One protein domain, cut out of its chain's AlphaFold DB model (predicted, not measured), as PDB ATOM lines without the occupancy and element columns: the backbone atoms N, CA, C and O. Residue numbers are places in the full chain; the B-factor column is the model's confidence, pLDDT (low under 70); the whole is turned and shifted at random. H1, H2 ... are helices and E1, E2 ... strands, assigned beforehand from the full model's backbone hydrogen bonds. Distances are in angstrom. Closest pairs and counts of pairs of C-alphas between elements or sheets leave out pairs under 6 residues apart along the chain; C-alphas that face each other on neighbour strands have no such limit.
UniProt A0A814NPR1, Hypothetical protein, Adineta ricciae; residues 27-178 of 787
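Overview. This is residues 27 to 178 of the 787 residues of the protein "Hypothetical protein" of Adineta ricciae (UniProt A0A814NPR1). What is the main picture? A twisted sheet of five strands curls round H1 on one face, while H2 packs on its other face and forms a helical hairpin with H3. The small hairpin E6 and E7 packs on H3 and H2, and H4 lies at one end of the longest axis, far from the large sheet. Which parts make it? The 152 printed residues include four named helices and seven named strands, in the order E1 E2 H1 E3 E4 E5 H2 H3 H4 E6 E7; the sheets, E2 E1 E5 E4 E3 and E6 E7, are antiparallel, and the class is mixed. How large is it? It is compact, with a radius of gyration of the C-alphas of 15.8 A and spans of 53 by 40 by 29 A.

Along the chain. Which elements come first? E1 is residues 30 to 35, from C-alpha 30 at (-18.545, 43.609, -9.970), E2 is 45 to 49, and H1 is 55 to 65. E3 is 77 to 84, 23.7 A long, E4 91 to 99, 25.4 A, and E5 104 to 110, 19.7 A. What follows? H2 is residues 115 to 130, 22.4 A long, H3 134 to 145, 16.2 A, and H4 152 to 157. E6 is 163 to 167, and E7, 172 to 176, ends with C-alpha 176 at (-9.249, 33.934, 4.195).

Arrangement. Which N and O atoms pair in the large sheet? Within hydrogen-bond range are N 31 and O 49, 2.8 A, in the hairpin E1 and E2, and N 32 and O 107, 2.8 A, between antiparallel neighbours E1 and E5. E3 E4 E5 is a meander, each strand the antiparallel neighbour of the one before, of two hairpins, with N 79 and O 96 at 3.1 A and N 106 and O 97 at 2.9 A. What is on its faces? In three layers, helices on both faces, H2 and H3 are on one face and H1 on the other; Ala 65 of H1 and Cys 105 of E5 are their closest C-alphas, 6.2 A. H2, at a height over the sheet of 9.0 A, runs slantwise to the strands, at 40 degrees to E4 on the local plane. How do the remaining parts stand? H2 with residues 125 to 129 touches H3, a shallow tilt of 21 degrees, opposite ways, closest at C-alphas 128 and 137, 6.1 A. The closest C-alphas of H3 and E6 are Ser 143 and Val 166, 5.5 A; in the hairpin E6 and E7, N 164 and O 175 are 2.8 A apart, and H4 is apart from H3. Are the helix backbones paired? Every O i to N i+4 pair is within hydrogen-bond range in H1, H2 and H4, and 7 of 8 in H3.

Size, cuts and confidence. How far does it reach? The two C-alphas farthest apart, of Asp 39 and Asn 157, are 53.8 A apart. Is it continuous? The printed part has no cut, and the long link is H1 to E3, 11 residues. Where is confidence low? Residues 40 and 74 are under 70, and the mean pLDDT of the printed part is 91.8.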
ATOM      1  N   ILE A  27     -18.455  42.012  -0.686       96.56
ATOM      2  CA  ILE A  27     -17.042  41.630  -0.878       96.56
ATOM      3  C   ILE A  27     -16.498  42.171  -2.212       96.56
ATOM      4  O   ILE A  27     -15.323  42.523  -2.297       96.56
ATOM      5  N   PHE A  28     -17.335  42.268  -3.245       97.31
ATOM      6  CA  PHE A  28     -16.989  42.837  -4.546       97.31
ATOM      7  C   PHE A  28     -18.198  43.584  -5.137       97.31
ATOM      8  O   PHE A  28     -19.334  43.193  -4.894       97.31
ATOM      9  N   GLU A  29     -17.960  44.655  -5.896       95.56
ATOM     10  CA  GLU A  29     -19.000  45.418  -6.613       95.56
ATOM     11  C   GLU A  29     -19.351  44.784  -7.965       95.56
ATOM     12  O   GLU A  29     -20.488  44.876  -8.419       95.56
ATOM     13  N   ALA A  30     -18.365  44.183  -8.641       97.56
ATOM     14  CA  ALA A  30     -18.545  43.609  -9.970       97.56
ATOM     15  C   ALA A  30     -17.527  42.507 -10.288       97.56
ATOM     16  O   ALA A  30     -16.359  42.611  -9.923       97.56
ATOM     17  N   PHE A  31     -17.955  41.494 -11.032       98.38
ATOM     18  CA  PHE A  31     -17.118  40.538 -11.746       98.38
ATOM     19  C   PHE A  31     -17.428  40.634 -13.243       98.38
ATOM     20  O   PHE A  31     -18.592  40.770 -13.620       98.38
ATOM     21  N   LEU A  32     -16.402  40.581 -14.092       98.00
ATOM     22  CA  LEU A  32     -16.519  40.650 -15.544       98.00
ATOM     23  C   LEU A  32     -15.573  39.647 -16.217       98.00
ATOM     24  O   LEU A  32     -14.407  39.544 -15.836       98.00
ATOM     25  N   GLU A  33     -16.039  38.998 -17.282       96.56
ATOM     26  CA  GLU A  33     -15.171  38.401 -18.301       96.56
ATOM     27  C   GLU A  33     -15.124  39.327 -19.520       96.56
ATOM     28  O   GLU A  33     -16.160  39.675 -20.088       96.56
ATOM     29  N   ILE A  34     -13.917  39.743 -19.907       95.62
ATOM     30  CA  ILE A  34     -13.684  40.755 -20.942       95.62
ATOM     31  C   ILE A  34     -12.808  40.140 -22.039       95.62
ATOM     32  O   ILE A  34     -11.714  39.662 -21.749       95.62
ATOM     33  N   ARG A  35     -13.269  40.153 -23.290       92.94
ATOM     34  CA  ARG A  35     -12.529  39.674 -24.467       92.94
ATOM     35  C   ARG A  35     -11.443  40.664 -24.881       92.94
ATOM     36  O   ARG A  35     -11.618  41.879 -24.790       92.94
ATOM     37  N   GLU A  36     -10.337  40.127 -25.378       89.06
ATOM     38  CA  GLU A  36      -9.251  40.896 -25.979       89.06
ATOM     39  C   GLU A  36      -9.729  41.670 -27.227       89.06
ATOM     40  O   GLU A  36     -10.345  41.071 -28.111       89.06
ATOM     41  N   PRO A  37      -9.481  42.992 -27.320       87.31
ATOM     42  CA  PRO A  37      -9.952  43.805 -28.439       87.31
ATOM     43  C   PRO A  37      -9.206  43.491 -29.743       87.31
ATOM     44  O   PRO A  37      -7.976  43.564 -29.809       87.31
ATOM     45  N   VAL A  38      -9.960  43.222 -30.808       82.75
ATOM     46  CA  VAL A  38      -9.442  43.025 -32.172       82.75
ATOM     47  C   VAL A  38      -9.356  44.382 -32.890       82.75
ATOM     48  O   VAL A  38     -10.176  45.257 -32.653       82.75
ATOM     49  N   ASP A  39      -8.330  44.600 -33.720       71.62
ATOM     50  CA  ASP A  39      -8.203  45.717 -34.685       71.62
ATOM     51  C   ASP A  39      -8.611  47.145 -34.231       71.62
ATOM     52  O   ASP A  39      -9.028  47.988 -35.026       71.62
ATOM     53  N   ASN A  40      -8.331  47.473 -32.961       65.50
ATOM     54  CA  ASN A  40      -8.652  48.738 -32.267       65.50
ATOM     55  C   ASN A  40     -10.125  48.928 -31.852       65.50
ATOM     56  O   ASN A  40     -10.505  50.040 -31.478       65.50
ATOM     57  N   GLU A  41     -10.943  47.879 -31.876       76.50
ATOM     58  CA  GLU A  41     -12.279  47.887 -31.275       76.50
ATOM     59  C   GLU A  41     -12.211  47.998 -29.738       76.50
ATOM     60  O   GLU A  41     -11.158  47.847 -29.110       76.50
ATOM     61  N   THR A  42     -13.344  48.295 -29.099       78.38
ATOM     62  CA  THR A  42     -13.450  48.319 -27.631       78.38
ATOM     63  C   THR A  42     -13.524  46.898 -27.058       78.38
ATOM     64  O   THR A  42     -14.248  46.086 -27.633       78.38
ATOM     65  N   PRO A  43     -12.882  46.591 -25.910       86.50
ATOM     66  CA  PRO A  43     -12.984  45.272 -25.280       86.50
ATOM     67  C   PRO A  43     -14.440  44.876 -24.984       86.50
ATOM     68  O   PRO A  43     -15.166  45.600 -24.300       86.50
ATOM     69  N   GLU A  44     -14.860  43.722 -25.499       91.38
ATOM     70  CA  GLU A  44     -16.224  43.195 -25.377       91.38
ATOM     71  C   GLU A  44     -16.414  42.492 -24.024       91.38
ATOM     72  O   GLU A  44     -15.573  41.700 -23.602       91.38
ATOM     73  N   VAL A  45     -17.530  42.751 -23.339       95.44
ATOM     74  CA  VAL A  45     -17.869  42.085 -22.070       95.44
ATOM     75  C   VAL A  45     -18.711  40.849 -22.367       95.44
ATOM     76  O   VAL A  45     -19.844  40.973 -22.827       95.44
ATOM     77  N   LEU A  46     -18.163  39.666 -22.093       94.44
ATOM     78  CA  LEU A  46     -18.811  38.378 -22.371       94.44
ATOM     79  C   LEU A  46     -19.760  37.952 -21.249       94.44
ATOM     80  O   LEU A  46     -20.797  37.341 -21.499       94.44
ATOM     81  N   LEU A  47     -19.401  38.289 -20.010       94.81
ATOM     82  CA  LEU A  47     -20.176  38.012 -18.806       94.81
ATOM     83  C   LEU A  47     -19.964  39.155 -17.811       94.81
ATOM     84  O   LEU A  47     -18.849  39.659 -17.679       94.81
ATOM     85  N   LYS A  48     -21.022  39.544 -17.091       96.50
ATOM     86  CA  LYS A  48     -20.931  40.419 -15.916       96.50
ATOM     87  C   LYS A  48     -21.817  39.922 -14.775       96.50
ATOM     88  O   LYS A  48     -22.906  39.405 -15.021       96.50
ATOM     89  N   TYR A  49     -21.358  40.111 -13.543       97.69
ATOM     90  CA  TYR A  49     -22.115  39.850 -12.319       97.69
ATOM     91  C   TYR A  49     -21.875  40.980 -11.295       97.69
ATOM     92  O   TYR A  49     -20.715  41.322 -11.073       97.69
ATOM     93  N   PRO A  50     -22.909  41.533 -10.636       96.50
ATOM     94  CA  PRO A  50     -24.324  41.287 -10.898       96.50
ATOM     95  C   PRO A  50     -24.750  41.888 -12.253       96.50
ATOM     96  O   PRO A  50     -24.014  42.653 -12.886       96.50
ATOM     97  N   SER A  51     -25.917  41.490 -12.763       92.75
ATOM     98  CA  SER A  51     -26.368  41.850 -14.117       92.75
ATOM     99  C   SER A  51     -26.693  43.343 -14.275       92.75
ATOM    100  O   SER A  51     -26.574  43.888 -15.373       92.75
ATOM    101  N   ASP A  52     -27.017  44.023 -13.182       92.44
ATOM    102  CA  ASP A  52     -27.298  45.456 -13.048       92.44
ATOM    103  C   ASP A  52     -26.053  46.314 -12.731       92.44
ATOM    104  O   ASP A  52     -26.170  47.526 -12.562       92.44
ATOM    105  N   CYS A  53     -24.849  45.721 -12.732       90.69
ATOM    106  CA  CYS A  53     -23.583  46.443 -12.571       90.69
ATOM    107  C   CYS A  53     -23.481  47.674 -13.502       90.69
ATOM    108  O   CYS A  53     -23.747  47.579 -14.710       90.69
ATOM    109  N   SER A  54     -23.077  48.810 -12.916       91.12
ATOM    110  CA  SER A  54     -23.135  50.142 -13.524       91.12
ATOM    111  C   SER A  54     -22.160  50.342 -14.687       91.12
ATOM    112  O   SER A  54     -21.032  49.845 -14.697       91.12
ATOM    113  N   GLU A  55     -22.576  51.145 -15.669       91.81
ATOM    114  CA  GLU A  55     -21.786  51.407 -16.879       91.81
ATOM    115  C   GLU A  55     -20.433  52.074 -16.588       91.81
ATOM    116  O   GLU A  55     -19.463  51.817 -17.297       91.81
ATOM    117  N   GLU A  56     -20.326  52.883 -15.525       91.56
ATOM    118  CA  GLU A  56     -19.055  53.472 -15.075       91.56
ATOM    119  C   GLU A  56     -18.049  52.387 -14.666       91.56
ATOM    120  O   GLU A  56     -16.894  52.412 -15.101       91.56
ATOM    121  N   VAL A  57     -18.489  51.407 -13.869       92.31
ATOM    122  CA  VAL A  57     -17.644  50.297 -13.409       92.31
ATOM    123  C   VAL A  57     -17.264  49.399 -14.586       92.31
ATOM    124  O   VAL A  57     -16.088  49.066 -14.737       92.31
ATOM    125  N   VAL A  58     -18.210  49.095 -15.481       94.12
ATOM    126  CA  VAL A  58     -17.957  48.312 -16.704       94.12
ATOM    127  C   VAL A  58     -16.946  49.009 -17.627       94.12
ATOM    128  O   VAL A  58     -15.971  48.389 -18.055       94.12
ATOM    129  N   LYS A  59     -17.125  50.308 -17.899       91.75
ATOM    130  CA  LYS A  59     -16.222  51.130 -18.726       91.75
ATOM    131  C   LYS A  59     -14.830  51.275 -18.111       91.75
ATOM    132  O   LYS A  59     -13.830  51.327 -18.827       91.75
ATOM    133  N   THR A  60     -14.755  51.341 -16.784       91.50
ATOM    134  CA  THR A  60     -13.483  51.357 -16.055       91.50
ATOM    135  C   THR A  60     -12.773  50.011 -16.198       91.50
ATOM    136  O   THR A  60     -11.617  49.970 -16.617       91.50
ATOM    137  N   ALA A  61     -13.472  48.906 -15.928       94.25
ATOM    138  CA  ALA A  61     -12.921  47.558 -16.010       94.25
ATOM    139  C   ALA A  61     -12.382  47.223 -17.411       94.25
ATOM    140  O   ALA A  61     -11.268  46.714 -17.519       94.25
ATOM    141  N   THR A  62     -13.106  47.562 -18.482       93.00
ATOM    142  CA  THR A  62     -12.639  47.342 -19.864       93.00
ATOM    143  C   THR A  62     -11.422  48.200 -20.222       93.00
ATOM    144  O   THR A  62     -10.473  47.681 -20.807       93.00
ATOM    145  N   SER A  63     -11.386  49.473 -19.803       90.50
ATOM    146  CA  SER A  63     -10.245  50.387 -20.022       90.50
ATOM    147  C   SER A  63      -8.940  49.920 -19.354       90.50
ATOM    148  O   SER A  63      -7.856  50.183 -19.877       90.50
ATOM    149  N   PHE A  64      -9.018  49.224 -18.213       93.69
ATOM    150  CA  PHE A  64      -7.838  48.752 -17.475       93.69
ATOM    151  C   PHE A  64      -7.515  47.259 -17.644       93.69
ATOM    152  O   PHE A  64      -6.376  46.876 -17.386       93.69
ATOM    153  N   ALA A  65      -8.448  46.424 -18.114       93.19
ATOM    154  CA  ALA A  65      -8.171  45.026 -18.470       93.19
ATOM    155  C   ALA A  65      -7.195  44.910 -19.658       93.19
ATOM    156  O   ALA A  65      -6.329  44.034 -19.675       93.19
ATOM    157  N   TYR A  66      -7.297  45.838 -20.615       91.00
ATOM    158  CA  TYR A  66      -6.413  45.955 -21.778       91.00
ATOM    159  C   TYR A  66      -5.883  47.401 -21.882       91.00
ATOM    160  O   TYR A  66      -6.305  48.162 -22.753       91.00
ATOM    161  N   PRO A  67      -4.971  47.821 -20.980       90.75
ATOM    162  CA  PRO A  67      -4.617  49.234 -20.801       90.75
ATOM    163  C   PRO A  67      -3.825  49.814 -21.983       90.75
ATOM    164  O   PRO A  67      -3.779  51.030 -22.185       90.75
ATOM    165  N   CYS A  68      -3.183  48.956 -22.773       87.81
ATOM    166  CA  CYS A  68      -2.476  49.294 -24.002       87.81
ATOM    167  C   CYS A  68      -2.308  48.034 -24.863       87.81
ATOM    168  O   CYS A  68      -2.682  46.936 -24.446       87.81
ATOM    169  N   LYS A  69      -1.694  48.174 -26.044       84.62
ATOM    170  CA  LYS A  69      -1.242  47.015 -26.822       84.62
ATOM    171  C   LYS A  69      -0.026  46.383 -26.136       84.62
ATOM    172  O   LYS A  69       1.061  46.971 -26.103       84.62
ATOM    173  N   ILE A  70      -0.241  45.190 -25.591       80.19
ATOM    174  CA  ILE A  70       0.751  44.352 -24.911       80.19
ATOM    175  C   ILE A  70       0.950  43.100 -25.776       80.19
ATOM    176  O   ILE A  70      -0.048  42.540 -26.227       80.19
ATOM    177  N   PRO A  71       2.189  42.640 -26.031       77.56
ATOM    178  CA  PRO A  71       2.413  41.386 -26.745       77.56
ATOM    179  C   PRO A  71       1.757  40.181 -26.039       77.56
ATOM    180  O   PRO A  71       1.648  40.184 -24.807       77.56
ATOM    181  N   PRO A  72       1.359  39.132 -26.782       73.50
ATOM    182  CA  PRO A  72       0.910  37.886 -26.175       73.50
ATOM    183  C   PRO A  72       2.061  37.214 -25.410       73.50
ATOM    184  O   PRO A  72       3.174  37.078 -25.916       73.50
ATOM    185  N   ASP A  73       1.767  36.780 -24.185       72.12
ATOM    186  CA  ASP A  73       2.632  35.962 -23.324       72.12
ATOM    187  C   ASP A  73       2.013  34.555 -23.212       72.12
ATOM    188  O   ASP A  73       0.789  34.414 -23.208       72.12
ATOM    189  N   GLU A  74       2.811  33.493 -23.114       63.06
ATOM    190  CA  GLU A  74       2.279  32.123 -22.993       63.06
ATOM    191  C   GLU A  74       1.649  31.839 -21.614       63.06
ATOM    192  O   GLU A  74       0.952  30.830 -21.442       63.06
ATOM    193  N   GLN A  75       1.902  32.709 -20.629       75.31
ATOM    194  CA  GLN A  75       1.469  32.562 -19.240       75.31
ATOM    195  C   GLN A  75       0.327  33.524 -18.876       75.31
ATOM    196  O   GLN A  75       0.288  34.671 -19.317       75.31
ATOM    197  N   SER A  76      -0.591  33.069 -18.017       80.19
ATOM    198  CA  SER A  76      -1.652  33.914 -17.461       80.19
ATOM    199  C   SER A  76      -1.086  34.908 -16.441       80.19
ATOM    200  O   SER A  76      -0.457  34.502 -15.459       80.19
ATOM    201  N   GLU A  77      -1.348  36.196 -16.636       90.75
ATOM    202  CA  GLU A  77      -0.843  37.285 -15.802       90.75
ATOM    203  C   GLU A  77      -1.904  37.762 -14.802       90.75
ATOM    204  O   GLU A  77      -3.065  37.960 -15.160       90.75
ATOM    205  N   HIS A  78      -1.488  38.001 -13.555       95.56
ATOM    206  CA  HIS A  78      -2.315  38.665 -12.545       95.56
ATOM    207  C   HIS A  78      -1.794  40.071 -12.281       95.56
ATOM    208  O   HIS A  78      -0.605  40.222 -12.001       95.56
ATOM    209  N   PHE A  79      -2.671  41.064 -12.287       96.69
ATOM    210  CA  PHE A  79      -2.352  42.450 -11.943       96.69
ATOM    211  C   PHE A  79      -3.560  43.107 -11.266       96.69
ATOM    212  O   PHE A  79      -4.655  42.547 -11.284       96.69
ATOM    213  N   ALA A  80      -3.383  44.285 -10.668       97.81
ATOM    214  CA  ALA A  80      -4.495  45.038 -10.093       97.81
ATOM    215  C   ALA A  80      -4.380  46.544 -10.358       97.81
ATOM    216  O   ALA A  80      -3.419  47.184  -9.928       97.81
ATOM    217  N   PHE A  81      -5.374  47.127 -11.022       97.25
ATOM    218  CA  PHE A  81      -5.511  48.582 -11.116       97.25
ATOM    219  C   PHE A  81      -6.294  49.127  -9.912       97.25
ATOM    220  O   PHE A  81      -6.851  48.366  -9.120       97.25
ATOM    221  N   VAL A  82      -6.344  50.449  -9.768       96.62
ATOM    222  CA  VAL A  82      -7.203  51.122  -8.788       96.62
ATOM    223  C   VAL A  82      -7.684  52.450  -9.359       96.62
ATOM    224  O   VAL A  82      -6.955  53.111 -10.100       96.62
ATOM    225  N   VAL A  83      -8.912  52.830  -9.022       93.38
ATOM    226  CA  VAL A  83      -9.478  54.159  -9.277       93.38
ATOM    227  C   VAL A  83     -10.002  54.760  -7.975       93.38
ATOM    228  O   VAL A  83     -10.195  54.051  -6.987       93.38
ATOM    229  N   LEU A  84     -10.232  56.070  -7.962       91.50
ATOM    230  CA  LEU A  84     -10.908  56.743  -6.854       91.50
ATOM    231  C   LEU A  84     -12.418  56.719  -7.103       91.50
ATOM    232  O   LEU A  84     -12.871  57.156  -8.159       91.50
ATOM    233  N   ASP A  85     -13.185  56.234  -6.130       88.00
ATOM    234  CA  ASP A  85     -14.642  56.379  -6.100       88.00
ATOM    235  C   ASP A  85     -14.983  57.877  -5.951       88.00
ATOM    236  O   ASP A  85     -14.626  58.478  -4.931       88.00
ATOM    237  N   PRO A  86     -15.663  58.510  -6.930       78.31
ATOM    238  CA  PRO A  86     -15.941  59.945  -6.898       78.31
ATOM    239  C   PRO A  86     -16.912  60.351  -5.779       78.31
ATOM    240  O   PRO A  86     -17.033  61.541  -5.493       78.31
ATOM    241  N   THR A  87     -17.595  59.394  -5.139       81.69
ATOM    242  CA  THR A  87     -18.545  59.652  -4.046       81.69
ATOM    243  C   THR A  87     -17.907  59.608  -2.655       81.69
ATOM    244  O   THR A  87     -18.349  60.337  -1.770       81.69
ATOM    245  N   SER A  88     -16.861  58.794  -2.460       80.00
ATOM    246  CA  SER A  88     -16.212  58.576  -1.152       80.00
ATOM    247  C   SER A  88     -14.726  58.945  -1.108       80.00
ATOM    248  O   SER A  88     -14.119  58.930  -0.041       80.00
ATOM    249  N   THR A  89     -14.104  59.242  -2.254       83.62
ATOM    250  CA  THR A  89     -12.645  59.404  -2.440       83.62
ATOM    251  C   THR A  89     -11.789  58.184  -2.064       83.62
ATOM    252  O   THR A  89     -10.559  58.254  -2.127       83.62
ATOM    253  N   SER A  90     -12.419  57.052  -1.734       90.88
ATOM    254  CA  SER A  90     -11.748  55.786  -1.426       90.88
ATOM    255  C   SER A  90     -11.271  55.064  -2.689       90.88
ATOM    256  O   SER A  90     -11.808  55.244  -3.784       90.88
ATOM    257  N   PHE A  91     -10.280  54.193  -2.526       94.62
ATOM    258  CA  PHE A  91      -9.780  53.300  -3.561       94.62
ATOM    259  C   PHE A  91     -10.776  52.176  -3.888       94.62
ATOM    260  O   PHE A  91     -11.130  51.365  -3.033       94.62
ATOM    261  N   ARG A  92     -11.172  52.102  -5.162       95.56
ATOM    262  CA  ARG A  92     -11.874  50.981  -5.800       95.56
ATOM    263  C   ARG A  92     -10.846  50.199  -6.624       95.56
ATOM    264  O   ARG A  92     -10.392  50.671  -7.669       95.56
ATOM    265  N   PHE A  93     -10.438  49.036  -6.130       97.75
ATOM    266  CA  PHE A  93      -9.452  48.150  -6.747       97.75
ATOM    267  C   PHE A  93     -10.102  47.289  -7.833       97.75
ATOM    268  O   PHE A  93     -11.233  46.834  -7.675       97.75
ATOM    269  N   GLY A  94      -9.374  47.032  -8.918       98.06
ATOM    270  CA  GLY A  94      -9.768  46.095  -9.964       98.06
ATOM    271  C   GLY A  94      -8.714  45.014 -10.148       98.06
ATOM    272  O   GLY A  94      -7.644  45.274 -10.695       98.06
ATOM    273  N   TYR A  95      -9.016  43.809  -9.673       98.50
ATOM    274  CA  TYR A  95      -8.164  42.627  -9.754       98.50
ATOM    275  C   TYR A  95      -8.363  41.929 -11.088       98.50
ATOM    276  O   TYR A  95      -9.482  41.546 -11.422       98.50
ATOM    277  N   CYS A  96      -7.284  41.723 -11.832       97.62
ATOM    278  CA  CYS A  96      -7.322  41.147 -13.165       97.62
ATOM    279  C   CYS A  96      -6.526  39.841 -13.244       97.62
ATOM    280  O   CYS A  96      -5.426  39.730 -12.697       97.62
ATOM    281  N   ARG A  97      -7.065  38.874 -13.991       96.50
ATOM    282  CA  ARG A  97      -6.376  37.671 -14.472       96.50
ATOM    283  C   ARG A  97      -6.530  37.606 -15.994       96.50
ATOM    284  O   ARG A  97      -7.560  37.157 -16.493       96.50
ATOM    285  N   ARG A  98      -5.502  38.046 -16.720       92.12
ATOM    286  CA  ARG A  98      -5.427  38.014 -18.191       92.12
ATOM    287  C   ARG A  98      -4.819  36.695 -18.652       92.12
ATOM    288  O   ARG A  98      -3.814  36.262 -18.088       92.12
ATOM    289  N   SER A  99      -5.394  36.059 -19.669       85.38
ATOM    290  CA  SER A  99      -4.880  34.791 -20.194       85.38
ATOM    291  C   SER A  99      -5.014  34.710 -21.712       85.38
ATOM    292  O   SER A  99      -6.111  34.717 -22.266       85.38
ATOM    293  N   ASN A 100      -3.874  34.603 -22.396       73.94
ATOM    294  CA  ASN A 100      -3.797  34.694 -23.859       73.94
ATOM    295  C   ASN A 100      -4.079  33.346 -24.564       73.94
ATOM    296  O   ASN A 100      -3.899  33.227 -25.770       73.94
ATOM    297  N   ARG A 101      -4.505  32.313 -23.815       74.56
ATOM    298  CA  ARG A 101      -5.024  31.043 -24.362       74.56
ATOM    299  C   ARG A 101      -6.528  31.103 -24.606       74.56
ATOM    300  O   ARG A 101      -7.019  30.543 -25.579       74.56
ATOM    301  N   GLU A 102      -7.240  31.772 -23.707       75.56
ATOM    302  CA  GLU A 102      -8.676  32.021 -23.781       75.56
ATOM    303  C   GLU A 102      -8.993  33.353 -24.496       75.56
ATOM    304  O   GLU A 102     -10.138  33.580 -24.880       75.56
ATOM    305  N   SER A 103      -7.988  34.224 -24.688       86.00
ATOM    306  CA  SER A 103      -8.123  35.618 -25.157       86.00
ATOM    307  C   SER A 103      -9.152  36.426 -24.354       86.00
ATOM    308  O   SER A 103      -9.853  37.293 -24.882       86.00
ATOM    309  N   THR A 104      -9.211  36.159 -23.046       92.06
ATOM    310  CA  THR A 104     -10.025  36.913 -22.088       92.06
ATOM    311  C   THR A 104      -9.214  37.368 -20.875       92.06
ATOM    312  O   THR A 104      -8.173  36.809 -20.500       92.06
ATOM    313  N   CYS A 105      -9.698  38.438 -20.259       95.19
ATOM    314  CA  CYS A 105      -9.270  38.936 -18.972       95.19
ATOM    315  C   CYS A 105     -10.457  38.880 -18.016       95.19
ATOM    316  O   CYS A 105     -11.471  39.552 -18.218       95.19
ATOM    317  N   LEU A 106     -10.309  38.097 -16.952       97.69
ATOM    318  CA  LEU A 106     -11.246  38.099 -15.838       97.69
ATOM    319  C   LEU A 106     -10.926  39.293 -14.942       97.69
ATOM    320  O   LEU A 106      -9.756  39.516 -14.624       97.69
ATOM    321  N   CYS A 107     -11.935  40.059 -14.547       98.06
ATOM    322  CA  CYS A 107     -11.787  41.273 -13.753       98.06
ATOM    323  C   CYS A 107     -12.775  41.268 -12.583       98.06
ATOM    324  O   CYS A 107     -13.951  40.980 -12.778       98.06
ATOM    325  N   MET A 108     -12.318  41.593 -11.374       98.38
ATOM    326  CA  MET A 108     -13.163  41.703 -10.185       98.38
ATOM    327  C   MET A 108     -12.877  43.003  -9.434       98.38
ATOM    328  O   MET A 108     -11.730  43.309  -9.114       98.38
ATOM    329  N   ILE A 109     -13.932  43.766  -9.172       97.94
ATOM    330  CA  ILE A 109     -13.903  45.127  -8.640       97.94
ATOM    331  C   ILE A 109     -14.303  45.106  -7.164       97.94
ATOM    332  O   ILE A 109     -15.352  44.561  -6.831       97.94
ATOM    333  N   SER A 110     -13.501  45.688  -6.272       97.38
ATOM    334  CA  SER A 110     -13.774  45.724  -4.826       97.38
ATOM    335  C   SER A 110     -13.092  46.913  -4.141       97.38
ATOM    336  O   SER A 110     -12.060  47.390  -4.599       97.38
ATOM    337  N   TYR A 111     -13.622  47.363  -3.001       96.19
ATOM    338  CA  TYR A 111     -12.927  48.298  -2.102       96.19
ATOM    339  C   TYR A 111     -11.920  47.608  -1.167       96.19
ATOM    340  O   TYR A 111     -11.125  48.278  -0.510       96.19
ATOM    341  N   TYR A 112     -11.952  46.276  -1.069       95.81
ATOM    342  CA  TYR A 112     -11.078  45.527  -0.174       95.81
ATOM    343  C   TYR A 112      -9.712  45.245  -0.825       95.81
ATOM    344  O   TYR A 112      -9.679  44.632  -1.889       95.81
ATOM    345  N   PRO A 113      -8.574  45.592  -0.185       95.31
ATOM    346  CA  PRO A 113      -7.230  45.401  -0.741       95.31
ATOM    347  C   PRO A 113      -6.717  43.941  -0.617       95.31
ATOM    348  O   PRO A 113      -5.596  43.695  -0.174       95.31
ATOM    349  N   TRP A 114      -7.535  42.934  -0.945       95.81
ATOM    350  CA  TRP A 114      -7.263  41.516  -0.640       95.81
ATOM    351  C   TRP A 114      -6.610  40.751  -1.805       95.81
ATOM    352  O   TRP A 114      -7.151  39.757  -2.291       95.81
ATOM    353  N   PHE A 115      -5.432  41.210  -2.245       95.62
ATOM    354  CA  PHE A 115      -4.714  40.722  -3.435       95.62
ATOM    355  C   PHE A 115      -4.696  39.193  -3.599       95.62
ATOM    356  O   PHE A 115      -5.241  38.687  -4.577       95.62
ATOM    357  N   GLU A 116      -4.121  38.444  -2.652       94.81
ATOM    358  CA  GLU A 116      -3.990  36.984  -2.798       94.81
ATOM    359  C   GLU A 116      -5.352  36.270  -2.818       94.81
ATOM    360  O   GLU A 116      -5.543  35.319  -3.578       94.81
ATOM    361  N   THR A 117      -6.323  36.750  -2.034       96.81
ATOM    362  CA  THR A 117      -7.682  36.191  -1.992       96.81
ATOM    363  C   THR A 117      -8.389  36.380  -3.330       96.81
ATOM    364  O   THR A 117      -8.867  35.403  -3.907       96.81
ATOM    365  N   PHE A 118      -8.387  37.595  -3.884       98.19
ATOM    366  CA  PHE A 118      -9.018  37.857  -5.178       98.19
ATOM    367  C   PHE A 118      -8.279  37.199  -6.346       98.19
ATOM    368  O   PHE A 118      -8.933  36.680  -7.247       98.19
ATOM    369  N   TYR A 119      -6.943  37.121  -6.321       97.38
ATOM    370  CA  TYR A 119      -6.206  36.329  -7.311       97.38
ATOM    371  C   TYR A 119      -6.553  34.837  -7.221       97.38
ATOM    372  O   TYR A 119      -6.696  34.196  -8.259       97.38
ATOM    373  N   THR A 120      -6.749  34.274  -6.024       97.50
ATOM    374  CA  THR A 120      -7.177  32.870  -5.873       97.50
ATOM    375  C   THR A 120      -8.566  32.664  -6.483       97.50
ATOM    376  O   THR A 120      -8.708  31.858  -7.401       97.50
ATOM    377  N   ILE A 121      -9.544  33.491  -6.089       98.38
ATOM    378  CA  ILE A 121     -10.914  33.462  -6.627       98.38
ATOM    379  C   ILE A 121     -10.927  33.579  -8.164       98.38
ATOM    380  O   ILE A 121     -11.665  32.859  -8.832       98.38
ATOM    381  N   LEU A 122     -10.090  34.440  -8.758       97.94
ATOM    382  CA  LEU A 122      -9.995  34.587 -10.217       97.94
ATOM    383  C   LEU A 122      -9.422  33.345 -10.928       97.94
ATOM    384  O   LEU A 122      -9.721  33.140 -12.104       97.94
ATOM    385  N   ASN A 123      -8.623  32.508 -10.259       96.75
ATOM    386  CA  ASN A 123      -8.184  31.223 -10.822       96.75
ATOM    387  C   ASN A 123      -9.270  30.148 -10.711       96.75
ATOM    388  O   ASN A 123      -9.454  29.383 -11.657       96.75
ATOM    389  N   ASP A 124     -10.017  30.120  -9.608       97.12
ATOM    390  CA  ASP A 124     -11.163  29.223  -9.440       97.12
ATOM    391  C   ASP A 124     -12.297  29.557 -10.433       97.12
ATOM    392  O   ASP A 124     -12.832  28.664 -11.095       97.12
ATOM    393  N   LEU A 125     -12.595  30.847 -10.642       96.81
ATOM    394  CA  LEU A 125     -13.509  31.324 -11.691       96.81
ATOM    395  C   LEU A 125     -13.014  30.961 -13.096       96.81
ATOM    396  O   LEU A 125     -13.796  30.455 -13.899       96.81
ATOM    397  N   ALA A 126     -11.716  31.126 -13.384       95.50
ATOM    398  CA  ALA A 126     -11.144  30.668 -14.650       95.50
ATOM    399  C   ALA A 126     -11.325  29.155 -14.847       95.50
ATOM    400  O   ALA A 126     -11.723  28.732 -15.930       95.50
ATOM    401  N   GLN A 127     -11.113  28.336 -13.809       94.19
ATOM    402  CA  GLN A 127     -11.345  26.892 -13.892       94.19
ATOM    403  C   GLN A 127     -12.817  26.567 -14.197       94.19
ATOM    404  O   GLN A 127     -13.079  25.689 -15.023       94.19
ATOM    405  N   MET A 128     -13.772  27.267 -13.574       95.25
ATOM    406  CA  MET A 128     -15.207  27.087 -13.837       95.25
ATOM    407  C   MET A 128     -15.586  27.479 -15.275       95.25
ATOM    408  O   MET A 128     -16.280  26.711 -15.943       95.25
ATOM    409  N   ILE A 129     -15.058  28.597 -15.791       93.25
ATOM    410  CA  ILE A 129     -15.238  29.043 -17.185       93.25
ATOM    411  C   ILE A 129     -14.659  28.015 -18.170       93.25
ATOM    412  O   ILE A 129     -15.382  27.518 -19.036       93.25
ATOM    413  N   THR A 130     -13.393  27.608 -18.007       92.38
ATOM    414  CA  THR A 130     -12.747  26.596 -18.867       92.38
ATOM    415  C   THR A 130     -13.489  25.253 -18.841       92.38
ATOM    416  O   THR A 130     -13.587  24.579 -19.867       92.38
ATOM    417  N   SER A 131     -14.056  24.877 -17.689       93.12
ATOM    418  CA  SER A 131     -14.845  23.646 -17.519       93.12
ATOM    419  C   SER A 131     -16.294  23.764 -18.014       93.12
ATOM    420  O   SER A 131     -17.019  22.772 -17.986       93.12
ATOM    421  N   LYS A 132     -16.724  24.954 -18.466       92.81
ATOM    422  CA  LYS A 132     -18.108  25.291 -18.856       92.81
ATOM    423  C   LYS A 132     -19.138  25.043 -17.745       92.81
ATOM    424  O   LYS A 132     -20.291  24.711 -18.009       92.81
ATOM    425  N   ALA A 133     -18.714  25.213 -16.497       93.50
ATOM    426  CA  ALA A 133     -19.517  24.982 -15.304       93.50
ATOM    427  C   ALA A 133     -20.312  26.250 -14.920       93.50
ATOM    428  O   ALA A 133     -20.145  26.794 -13.832       93.50
ATOM    429  N   THR A 134     -21.151  26.754 -15.834       92.81
ATOM    430  CA  THR A 134     -21.899  28.018 -15.655       92.81
ATOM    431  C   THR A 134     -22.792  27.988 -14.413       92.81
ATOM    432  O   THR A 134     -22.745  28.902 -13.598       92.81
ATOM    433  N   ASP A 135     -23.519  26.886 -14.219       94.25
ATOM    434  CA  ASP A 135     -24.372  26.628 -13.053       94.25
ATOM    435  C   ASP A 135     -23.627  26.698 -11.701       94.25
ATOM    436  O   ASP A 135     -24.205  27.106 -10.693       94.25
ATOM    437  N   ASP A 136     -22.357  26.277 -11.685       95.69
ATOM    438  CA  ASP A 136     -21.459  26.364 -10.527       95.69
ATOM    439  C   ASP A 136     -20.971  27.807 -10.329       95.69
ATOM    440  O   ASP A 136     -21.006  28.332  -9.220       95.69
ATOM    441  N   MET A 137     -20.573  28.473 -11.418       96.44
ATOM    442  CA  MET A 137     -20.090  29.857 -11.404       96.44
ATOM    443  C   MET A 137     -21.155  30.842 -10.898       96.44
ATOM    444  O   MET A 137     -20.839  31.736 -10.115       96.44
ATOM    445  N   GLU A 138     -22.413  30.680 -11.316       96.00
ATOM    446  CA  GLU A 138     -23.528  31.530 -10.885       96.00
ATOM    447  C   GLU A 138     -23.830  31.371  -9.389       96.00
ATOM    448  O   GLU A 138     -24.002  32.372  -8.688       96.00
ATOM    449  N   GLU A 139     -23.840  30.136  -8.869       97.69
ATOM    450  CA  GLU A 139     -24.005  29.911  -7.427       97.69
ATOM    451  C   GLU A 139     -22.795  30.429  -6.641       97.69
ATOM    452  O   GLU A 139     -22.983  31.084  -5.617       97.69
ATOM    453  N   PHE A 140     -21.575  30.238  -7.153       98.31
ATOM    454  CA  PHE A 140     -20.351  30.763  -6.553       98.31
ATOM    455  C   PHE A 140     -20.363  32.292  -6.436       98.31
ATOM    456  O   PHE A 140     -20.150  32.835  -5.350       98.31
ATOM    457  N   LEU A 141     -20.641  33.000  -7.536       98.19
ATOM    458  CA  LEU A 141     -20.687  34.463  -7.557       98.19
ATOM    459  C   LEU A 141     -21.795  34.988  -6.637       98.19
ATOM    460  O   LEU A 141     -21.553  35.906  -5.856       98.19
ATOM    461  N   SER A 142     -22.967  34.347  -6.648       97.62
ATOM    462  CA  SER A 142     -24.077  34.677  -5.748       97.62
ATOM    463  C   SER A 142     -23.741  34.424  -4.273       97.62
ATOM    464  O   SER A 142     -24.000  35.279  -3.424       97.62
ATOM    465  N   SER A 143     -23.103  33.295  -3.953       98.00
ATOM    466  CA  SER A 143     -22.683  32.954  -2.592       98.00
ATOM    467  C   SER A 143     -21.565  33.861  -2.073       98.00
ATOM    468  O   SER A 143     -21.492  34.055  -0.862       98.00
ATOM    469  N   LEU A 144     -20.701  34.390  -2.944       98.19
ATOM    470  CA  LEU A 144     -19.637  35.331  -2.580       98.19
ATOM    471  C   LEU A 144     -20.184  36.757  -2.410       98.19
ATOM    472  O   LEU A 144     -19.837  37.436  -1.447       98.19
ATOM    473  N   TYR A 145     -21.058  37.205  -3.315       97.50
ATOM    474  CA  TYR A 145     -21.635  38.554  -3.299       97.50
ATOM    475  C   TYR A 145     -22.554  38.774  -2.089       97.50
ATOM    476  O   TYR A 145     -22.524  39.827  -1.455       97.50
ATOM    477  N   ASN A 146     -23.331  37.749  -1.724       96.56
ATOM    478  CA  ASN A 146     -24.231  37.768  -0.570       96.56
ATOM    479  C   ASN A 146     -23.564  37.304   0.745       96.56
ATOM    480  O   ASN A 146     -24.256  37.154   1.758       96.56
ATOM    481  N   TYR A 147     -22.246  37.056   0.760       96.69
ATOM    482  CA  TYR A 147     -21.538  36.655   1.977       96.69
ATOM    483  C   TYR A 147     -21.482  37.817   2.976       96.69
ATOM    484  O   TYR A 147     -20.961  38.892   2.680       96.69
ATOM    485  N   LYS A 148     -21.976  37.583   4.195       94.00
ATOM    486  CA  LYS A 148     -21.929  38.561   5.285       94.00
ATOM    487  C   LYS A 148     -20.645  38.386   6.084       94.00
ATOM    488  O   LYS A 148     -20.544  37.458   6.882       94.00
ATOM    489  N   LEU A 149     -19.697  39.290   5.857       93.12
ATOM    490  CA  LEU A 149     -18.474  39.389   6.649       93.12
ATOM    491  C   LEU A 149     -18.788  39.692   8.120       93.12
ATOM    492  O   LEU A 149     -19.730  40.427   8.422       93.12
ATOM    493  N   MET A 150     -17.940  39.199   9.021       91.94
ATOM    494  CA  MET A 150     -17.883  39.668  10.408       91.94
ATOM    495  C   MET A 150     -17.666  41.186  10.454       91.94
ATOM    496  O   MET A 150     -16.921  41.746   9.637       91.94
ATOM    497  N   SER A 151     -18.231  41.863  11.456       88.62
ATOM    498  CA  SER A 151     -17.835  43.246  11.734       88.62
ATOM    499  C   SER A 151     -16.335  43.325  12.050       88.62
ATOM    500  O   SER A 151     -15.704  42.345  12.453       88.62
ATOM    501  N   THR A 152     -15.738  44.500  11.852       84.94
ATOM    502  CA  THR A 152     -14.308  44.725  12.121       84.94
ATOM    503  C   THR A 152     -13.935  44.368  13.565       84.94
ATOM    504  O   THR A 152     -12.911  43.720  13.788       84.94
ATOM    505  N   ASP A 153     -14.809  44.680  14.527       85.12
ATOM    506  CA  ASP A 153     -14.615  44.344  15.938       85.12
ATOM    507  C   ASP A 153     -14.688  42.829  16.184       85.12
ATOM    508  O   ASP A 153     -13.828  42.276  16.867       85.12
ATOM    509  N   GLU A 154     -15.668  42.117  15.615       89.44
ATOM    510  CA  GLU A 154     -15.772  40.651  15.723       89.44
ATOM    511  C   GLU A 154     -14.557  39.946  15.103       89.44
ATOM    512  O   GLU A 154     -13.961  39.070  15.732       89.44
ATOM    513  N   PHE A 155     -14.136  40.376  13.911       89.81
ATOM    514  CA  PHE A 155     -12.959  39.846  13.222       89.81
ATOM    515  C   PHE A 155     -11.679  40.028  14.053       89.81
ATOM    516  O   PHE A 155     -10.872  39.102  14.166       89.81
ATOM    517  N   PHE A 156     -11.494  41.194  14.682       86.12
ATOM    518  CA  PHE A 156     -10.340  41.462  15.543       86.12
ATOM    519  C   PHE A 156     -10.406  40.732  16.889       86.12
ATOM    520  O   PHE A 156      -9.370  40.249  17.351       86.12
ATOM    521  N   ASN A 157     -11.597  40.584  17.481       88.81
ATOM    522  CA  ASN A 157     -11.819  39.747  18.664       88.81
ATOM    523  C   ASN A 157     -11.527  38.261  18.373       88.81
ATOM    524  O   ASN A 157     -11.017  37.559  19.243       88.81
ATOM    525  N   ASN A 158     -11.749  37.797  17.138       90.12
ATOM    526  CA  ASN A 158     -11.362  36.465  16.658       90.12
ATOM    527  C   ASN A 158      -9.895  36.396  16.156       90.12
ATOM    528  O   ASN A 158      -9.583  35.706  15.188       90.12
ATOM    529  N   GLU A 159      -8.980  37.145  16.785       88.81
ATOM    530  CA  GLU A 159      -7.533  37.214  16.478       88.81
ATOM    531  C   GLU A 159      -7.167  37.670  15.040       88.81
ATOM    532  O   GLU A 159      -6.027  37.496  14.579       88.81
ATOM    533  N   GLY A 160      -8.113  38.275  14.312       87.56
ATOM    534  CA  GLY A 160      -7.972  38.589  12.889       87.56
ATOM    535  C   GLY A 160      -8.039  37.337  12.013       87.56
ATOM    536  O   GLY A 160      -7.174  37.149  11.154       87.56
ATOM    537  N   LYS A 161      -9.015  36.456  12.278       90.50
ATOM    538  CA  LYS A 161      -9.282  35.215  11.534       90.50
ATOM    539  C   LYS A 161     -10.745  35.158  11.097       90.50
ATOM    540  O   LYS A 161     -11.651  35.191  11.923       90.50
ATOM    541  N   GLU A 162     -10.970  34.996   9.801       94.25
ATOM    542  CA  GLU A 162     -12.284  34.729   9.212       94.25
ATOM    543  C   GLU A 162     -12.079  33.889   7.950       94.25
ATOM    544  O   GLU A 162     -11.261  34.238   7.091       94.25
ATOM    545  N   ILE A 163     -12.797  32.763   7.879       94.75
ATOM    546  CA  ILE A 163     -12.810  31.861   6.728       94.75
ATOM    547  C   ILE A 163     -14.099  32.129   5.955       94.75
ATOM    548  O   ILE A 163     -15.202  31.902   6.455       94.75
ATOM    549  N   ILE A 164     -13.940  32.611   4.730       96.69
ATOM    550  CA  ILE A 164     -15.022  32.926   3.807       96.69
ATOM    551  C   ILE A 164     -15.351  31.638   3.047       96.69
ATOM    552  O   ILE A 164     -14.642  31.262   2.112       96.69
ATOM    553  N   GLU A 165     -16.392  30.935   3.491       96.81
ATOM    554  CA  GLU A 165     -16.923  29.748   2.813       96.81
ATOM    555  C   GLU A 165     -17.879  30.163   1.686       96.81
ATOM    556  O   GLU A 165     -18.924  30.766   1.937       96.81
ATOM    557  N   VAL A 166     -17.536  29.820   0.444       97.69
ATOM    558  CA  VAL A 166     -18.326  30.139  -0.755       97.69
ATOM    559  C   VAL A 166     -18.857  28.850  -1.367       97.69
ATOM    560  O   VAL A 166     -18.095  27.922  -1.644       97.69
ATOM    561  N   LYS A 167     -20.171  28.780  -1.570       96.19
ATOM    562  CA  LYS A 167     -20.858  27.591  -2.082       96.19
ATOM    563  C   LYS A 167     -20.963  27.612  -3.600       96.19
ATOM    564  O   LYS A 167     -21.058  28.667  -4.209       96.19
ATOM    565  N   SER A 168     -20.948  26.422  -4.173       94.50
ATOM    566  CA  SER A 168     -21.155  26.104  -5.580       94.50
ATOM    567  C   SER A 168     -21.855  24.743  -5.609       94.50
ATOM    568  O   SER A 168     -21.662  23.948  -4.681       94.50
ATOM    569  N   ARG A 169     -22.631  24.429  -6.651       92.44
ATOM    570  CA  ARG A 169     -23.404  23.170  -6.723       92.44
ATOM    571  C   ARG A 169     -22.543  21.915  -6.551       92.44
ATOM    572  O   ARG A 169     -23.016  20.930  -5.986       92.44
ATOM    573  N   SER A 170     -21.297  21.933  -7.029       91.81
ATOM    574  CA  SER A 170     -20.376  20.792  -6.973       91.81
ATOM    575  C   SER A 170     -19.454  20.745  -5.744       91.81
ATOM    576  O   SER A 170     -19.051  19.649  -5.346       91.81
ATOM    577  N   LYS A 171     -19.094  21.887  -5.135       95.25
ATOM    578  CA  LYS A 171     -18.166  21.957  -3.984       95.25
ATOM    579  C   LYS A 171     -18.258  23.280  -3.212       95.25
ATOM    580  O   LYS A 171     -18.749  24.283  -3.715       95.25
ATOM    581  N   ILE A 172     -17.703  23.295  -1.999       96.81
ATOM    582  CA  ILE A 172     -17.463  24.521  -1.220       96.81
ATOM    583  C   ILE A 172     -16.007  24.954  -1.426       96.81
ATOM    584  O   ILE A 172     -15.096  24.128  -1.351       96.81
ATOM    585  N   TYR A 173     -15.797  26.244  -1.676       97.75
ATOM    586  CA  TYR A 173     -14.491  26.904  -1.700       97.75
ATOM    587  C   TYR A 173     -14.268  27.637  -0.373       97.75
ATOM    588  O   TYR A 173     -15.225  28.122   0.231       97.75
ATOM    589  N   THR A 174     -13.018  27.762   0.073       97.69
ATOM    590  CA  THR A 174     -12.684  28.485   1.306       97.69
ATOM    591  C   THR A 174     -11.548  29.476   1.081       97.69
ATOM    592  O   THR A 174     -10.484  29.134   0.568       97.69
ATOM    593  N   TYR A 175     -11.777  30.720   1.493       97.25
ATOM    594  CA  TYR A 175     -10.813  31.814   1.402       97.25
ATOM    595  C   TYR A 175     -10.585  32.434   2.782       97.25
ATOM    596  O   TYR A 175     -11.359  32.204   3.707       97.25
ATOM    597  N   ASN A 176      -9.531  33.235   2.939       92.12
ATOM    598  CA  ASN A 176      -9.249  33.934   4.195       92.12
ATOM    599  C   ASN A 176      -9.438  35.443   4.010       92.12
ATOM    600  O   ASN A 176      -9.018  35.999   2.990       92.12
ATOM    601  N   ARG A 177     -10.005  36.114   5.018       93.56
ATOM    602  CA  ARG A 177      -9.921  37.575   5.154       93.56
ATOM    603  C   ARG A 177      -8.537  37.951   5.705       93.56
ATOM    604  O   ARG A 177      -8.184  37.479   6.788       93.56
ATOM    605  N   PRO A 178      -7.738  38.784   5.017       91.88
ATOM    606  CA  PRO A 178      -6.454  39.238   5.542       91.88
ATOM    607  C   PRO A 178      -6.647  40.285   6.651       91.88
ATOM    608  O   PRO A 178      -7.466  41.198   6.533       91.88
TER     609      PRO A 178